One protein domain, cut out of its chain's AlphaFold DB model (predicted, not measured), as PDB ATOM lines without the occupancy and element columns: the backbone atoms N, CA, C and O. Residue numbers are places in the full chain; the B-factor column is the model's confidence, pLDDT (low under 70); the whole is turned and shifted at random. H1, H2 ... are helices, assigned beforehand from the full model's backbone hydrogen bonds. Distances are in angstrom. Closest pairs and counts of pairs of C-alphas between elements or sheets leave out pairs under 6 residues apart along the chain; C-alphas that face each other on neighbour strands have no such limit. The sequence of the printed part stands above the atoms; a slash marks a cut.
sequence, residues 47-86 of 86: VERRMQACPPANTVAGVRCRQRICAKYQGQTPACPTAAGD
ATOM      1  N   VAL A  47      17.165  -2.189 -44.443       79.50
ATOM      2  CA  VAL A  47      18.159  -1.150 -44.694       79.50
ATOM      3  C   VAL A  47      18.278  -0.797 -46.179       79.50
ATOM      4  O   VAL A  47      18.245   0.389 -46.503       79.50
ATOM      5  N   GLU A  48      18.352  -1.770 -47.091       81.38
ATOM      6  CA  GLU A  48      18.501  -1.526 -48.534       81.38
ATOM      7  C   GLU A  48      17.270  -0.849 -49.140       81.38
ATOM      8  O   GLU A  48      17.397   0.142 -49.864       81.38
ATOM      9  N   ARG A  49      16.058  -1.289 -48.772       84.38
ATOM     10  CA  ARG A  49      14.824  -0.597 -49.192       84.38
ATOM     11  C   ARG A  49      14.790   0.850 -48.707       84.38
ATOM     12  O   ARG A  49      14.419   1.753 -49.453       84.38
ATOM     13  N   ARG A  50      15.196   1.097 -47.458       84.44
ATOM     14  CA  ARG A  50      15.255   2.460 -46.904       84.44
ATOM     15  C   ARG A  50      16.354   3.295 -47.567       84.44
ATOM     16  O   ARG A  50      16.167   4.494 -47.750       84.44
ATOM     17  N   MET A  51      17.462   2.674 -47.969       84.62
ATOM     18  CA  MET A  51      18.553   3.306 -48.722       84.62
ATOM     19  C   MET A  51      18.127   3.735 -50.129       84.62
ATOM     20  O   MET A  51      18.588   4.774 -50.604       84.62
ATOM     21  N   GLN A  52      17.253   2.968 -50.787       87.25
ATOM     22  CA  GLN A  52      16.693   3.315 -52.100       87.25
ATOM     23  C   GLN A  52      15.740   4.516 -52.033       87.25
ATOM     24  O   GLN A  52      15.666   5.286 -52.983       87.25
ATOM     25  N   ALA A  53      15.061   4.722 -50.899       88.94
ATOM     26  CA  ALA A  53      14.204   5.891 -50.685       88.94
ATOM     27  C   ALA A  53      14.992   7.193 -50.446       88.94
ATOM     28  O   ALA A  53      14.421   8.284 -50.496       88.94
ATOM     29  N   CYS A  54      16.294   7.106 -50.156       89.75
ATOM     30  CA  CYS A  54      17.121   8.290 -49.969       89.75
ATOM     31  C   CYS A  54      17.450   8.964 -51.309       89.75
ATOM     32  O   CYS A  54      17.704   8.276 -52.300       89.75
ATOM     33  N   PRO A  55      17.590  10.303 -51.324       92.19
ATOM     34  CA  PRO A  55      18.133  11.020 -52.467       92.19
ATOM     35  C   PRO A  55      19.523  10.502 -52.890       92.19
ATOM     36  O   PRO A  55      20.204   9.789 -52.129       92.19
ATOM     37  N   PRO A  56      19.988  10.904 -54.085       88.31
ATOM     38  CA  PRO A  56      21.324  10.589 -54.571       88.31
ATOM     39  C   PRO A  56      22.414  10.914 -53.541       88.31
ATOM     40  O   PRO A  56      22.383  11.961 -52.885       88.31
ATOM     41  N   ALA A  57      23.384  10.008 -53.390       84.62
ATOM     42  CA  ALA A  57      24.450  10.114 -52.387       84.62
ATOM     43  C   ALA A  57      25.437  11.270 -52.642       84.62
ATOM     44  O   ALA A  57      26.196  11.623 -51.752       84.62
ATOM     45  N   ASN A  58      25.400  11.893 -53.821       88.50
ATOM     46  CA  ASN A  58      26.154  13.107 -54.140       88.50
ATOM     47  C   ASN A  58      25.491  14.392 -53.608       88.50
ATOM     48  O   ASN A  58      26.008  15.484 -53.823       88.50
ATOM     49  N   THR A  59      24.345  14.288 -52.930       92.69
ATOM     50  CA  THR A  59      23.660  15.430 -52.312       92.69
ATOM     51  C   THR A  59      23.786  15.378 -50.795       92.69
ATOM     52  O   THR A  59      23.720  14.307 -50.190       92.69
ATOM     53  N   VAL A  60      23.871  16.543 -50.145       93.44
ATOM     54  CA  VAL A  60      23.909  16.637 -48.671       93.44
ATOM     55  C   VAL A  60      22.692  15.946 -48.038       93.44
ATOM     56  O   VAL A  60      22.815  15.260 -47.023       93.44
ATOM     57  N   ALA A  61      21.517  16.079 -48.661       91.00
ATOM     58  CA  ALA A  61      20.290  15.422 -48.215       91.00
ATOM     59  C   ALA A  61      20.380  13.887 -48.310       91.00
ATOM     60  O   ALA A  61      19.984  13.190 -47.373       91.00
ATOM     61  N   GLY A  62      20.937  13.361 -49.404       91.88
ATOM     62  CA  GLY A  62      21.156  11.928 -49.600       91.88
ATOM     63  C   GLY A  62      22.146  11.348 -48.595       91.88
ATOM     64  O   GLY A  62      21.841  10.341 -47.955       91.88
ATOM     65  N   VAL A  63      23.280  12.022 -48.374       91.25
ATOM     66  CA  VAL A  63      24.286  11.603 -47.381       91.25
ATOM     67  C   VAL A  63      23.675  11.540 -45.980       91.25
ATOM     68  O   VAL A  63      23.752  10.505 -45.319       91.25
ATOM     69  N   ARG A  64      22.983  12.601 -45.540       92.81
ATOM     70  CA  ARG A  64      22.333  12.635 -44.215       92.81
ATOM     71  C   ARG A  64      21.242  11.575 -44.061       92.81
ATOM     72  O   ARG A  64      21.069  11.019 -42.978       92.81
ATOM     73  N   CYS A  65      20.481  11.298 -45.119       92.81
ATOM     74  CA  CYS A  65      19.472  10.240 -45.110       92.81
ATOM     75  C   CYS A  65      20.106   8.865 -44.854       92.81
ATOM     76  O   CYS A  65      19.686   8.157 -43.937       92.81
ATOM     77  N   ARG A  66      21.176   8.536 -45.587       91.06
ATOM     78  CA  ARG A  66      21.900   7.263 -45.453       91.06
ATOM     79  C   ARG A  66      22.587   7.132 -44.094       91.06
ATOM     80  O   ARG A  66      22.445   6.096 -43.453       91.06
ATOM     81  N   GLN A  67      23.220   8.198 -43.597       89.88
ATOM     82  CA  GLN A  67      23.823   8.223 -42.256       89.88
ATOM     83  C   GLN A  67      22.802   7.926 -41.150       89.88
ATOM     84  O   GLN A  67      23.077   7.122 -40.264       89.88
ATOM     85  N   ARG A  68      21.597   8.515 -41.214       90.81
ATOM     86  CA  ARG A  68      20.532   8.249 -40.228       90.81
ATOM     87  C   ARG A  68      20.059   6.803 -40.234       90.81
ATOM     88  O   ARG A  68      19.740   6.270 -39.177       90.81
ATOM     89  N   ILE A  69      19.983   6.186 -41.410       89.56
ATOM     90  CA  ILE A  69      19.664   4.762 -41.515       89.56
ATOM     91  C   ILE A  69      20.805   3.969 -40.878       89.56
ATOM     92  O   ILE A  69      20.562   3.230 -39.931       89.56
ATOM     93  N   CYS A  70      22.049   4.192 -41.304       88.94
ATOM     94  CA  CYS A  70      23.192   3.425 -40.817       88.94
ATOM     95  C   CYS A  70      23.530   3.630 -39.341       88.94
ATOM     96  O   CYS A  70      24.135   2.738 -38.761       88.94
ATOM     97  N   ALA A  71      23.082   4.708 -38.695       88.12
ATOM     98  CA  ALA A  71      23.302   4.941 -37.265       88.12
ATOM     99  C   ALA A  71      22.875   3.765 -36.361       88.12
ATOM    100  O   ALA A  71      23.419   3.613 -35.274       88.12
ATOM    101  N   LYS A  72      21.920   2.928 -36.799       81.56
ATOM    102  CA  LYS A  72      21.486   1.721 -36.068       81.56
ATOM    103  C   LYS A  72      22.004   0.396 -36.638       81.56
ATOM    104  O   LYS A  72      21.885  -0.621 -35.963       81.56
ATOM    105  N   TYR A  73      22.538   0.401 -37.859       81.19
ATOM    106  CA  TYR A  73      22.908  -0.807 -38.611       81.19
ATOM    107  C   TYR A  73      24.395  -0.845 -38.994       81.19
ATOM    108  O   TYR A  73      24.783  -1.642 -39.845       81.19
ATOM    109  N   GLN A  74      25.229   0.015 -38.397       83.50
ATOM    110  CA  GLN A  74      26.677  -0.000 -38.617       83.50
ATOM    111  C   GLN A  74      27.243  -1.404 -38.376       83.50
ATOM    112  O   GLN A  74      27.016  -2.000 -37.323       83.50
ATOM    113  N   GLY A  75      27.936  -1.932 -39.382       76.88
ATOM    114  CA  GLY A  75      28.590  -3.239 -39.344       76.88
ATOM    115  C   GLY A  75      27.665  -4.444 -39.474       76.88
ATOM    116  O   GLY A  75      28.162  -5.563 -39.537       76.88
ATOM    117  N   GLN A  76      26.346  -4.246 -39.519       78.00
ATOM    118  CA  GLN A  76      25.376  -5.340 -39.647       78.00
ATOM    119  C   GLN A  76      25.078  -5.677 -41.105       78.00
ATOM    120  O   GLN A  76      24.752  -6.820 -41.413       78.00
ATOM    121  N   THR A  77      25.181  -4.694 -42.002       75.56
ATOM    122  CA  THR A  77      24.847  -4.864 -43.418       75.56
ATOM    123  C   THR A  77      25.942  -4.281 -44.308       75.56
ATOM    124  O   THR A  77      26.586  -3.298 -43.929       75.56
ATOM    125  N   PRO A  78      26.141  -4.824 -45.524       73.94
ATOM    126  CA  PRO A  78      27.097  -4.265 -46.481       73.94
ATOM    127  C   PRO A  78      26.747  -2.825 -46.894       73.94
ATOM    128  O   PRO A  78      27.631  -2.056 -47.259       73.94
ATOM    129  N   ALA A  79      25.473  -2.427 -46.789       78.94
ATOM    130  CA  ALA A  79      25.030  -1.056 -47.040       78.94
ATOM    131  C   ALA A  79      25.487  -0.056 -45.957       78.94
ATOM    132  O   ALA A  79      25.532   1.149 -46.213       78.94
ATOM    133  N   CYS A  80      25.810  -0.539 -44.755       85.38
ATOM    134  CA  CYS A  80      26.233   0.262 -43.613       85.38
ATOM    135  C   CYS A  80      27.556  -0.270 -43.051       85.38
ATOM    136  O   CYS A  80      27.561  -0.889 -41.983       85.38
ATOM    137  N   PRO A  81      28.687  -0.030 -43.737       79.69
ATOM    138  CA  PRO A  81      29.983  -0.467 -43.239       79.69
ATOM    139  C   PRO A  81      30.280   0.193 -41.886       79.69
ATOM    140  O   PRO A  81      30.007   1.381 -41.684       79.69
ATOM    141  N   THR A  82      30.844  -0.569 -40.946       78.25
ATOM    142  CA  THR A  82      31.545   0.034 -39.806       78.25
ATOM    143  C   THR A  82      32.684   0.854 -40.388       78.25
ATOM    144  O   THR A  82      33.339   0.379 -41.316       78.25
ATOM    145  N   ALA A  83      32.895   2.078 -39.894       67.12
ATOM    146  CA  ALA A  83      34.086   2.837 -40.249       67.12
ATOM    147  C   ALA A  83      35.288   1.922 -39.994       67.12
ATOM    148  O   ALA A  83      35.568   1.581 -38.845       67.12
ATOM    149  N   ALA A  84      35.907   1.432 -41.069       54.41
ATOM    150  CA  ALA A  84      37.174   0.749 -40.964       54.41
ATOM    151  C   ALA A  84      38.099   1.788 -40.339       54.41
ATOM    152  O   ALA A  84      38.291   2.855 -40.921       54.41
ATOM    153  N   GLY A  85      38.500   1.538 -39.092       49.50
ATOM    154  CA  GLY A  85      39.475   2.374 -38.419       49.50
ATOM    155  C   GLY A  85      40.716   2.422 -39.294       49.50
ATOM    156  O   GLY A  85      41.269   1.370 -39.615       49.50
ATOM    157  N   ASP A  86      41.059   3.632 -39.715       39.56
ATOM    158  CA  ASP A  86      42.413   4.008 -40.105       39.56
ATOM    159  C   ASP A  86      43.140   4.434 -38.821       39.56
ATOM    160  O   ASP A  86      42.538   5.234 -38.058       39.56
TER     161      ASP A  86
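AT A GLANCE: This is residues 47 to 86 of the 86 residues of an uncharacterized protein of Aerosticca soli (UniProt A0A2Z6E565). A small helical hairpin, with short H1 beside longer H2, is followed by a looped tail, residues 71 to 86, whose last residues lead away from the helices. The printed part has 40 residues with two named helices, H1 then H2, and no named strand; the class is all helix, though under half of the residues are in named elements. It is compact, with a radius of gyration of the C-alphas of 10.0 A, and spans 26 by 22 by 13 A.

IN THESE COORDINATES: H1, residues 47 to 52, begins at C-alpha 47 (18.159, -1.150, -44.694) and is 8.8 A long from first to last C-alpha. H2, residues 60 to 70, is 15.4 A long and ends at C-alpha 70 (23.192, 3.425, -40.817).

HOW THE PARTS SIT: H1 and H2 form a hairpin and touch, their closest C-alphas being those of Met 51 and Arg 66, 6.1 A apart. They run opposite ways at a shallow tilt of 17 degrees. In H1 and H2 every O i to N i+4 pair is within hydrogen-bond range.

THE WHOLE: The C-alphas farthest apart, of Ala 53 and Asp 86, are 30.2 A apart. The printed part has no cut, and the link from H1 to H2 is short. Residues 83 to 86 have pLDDT under 70.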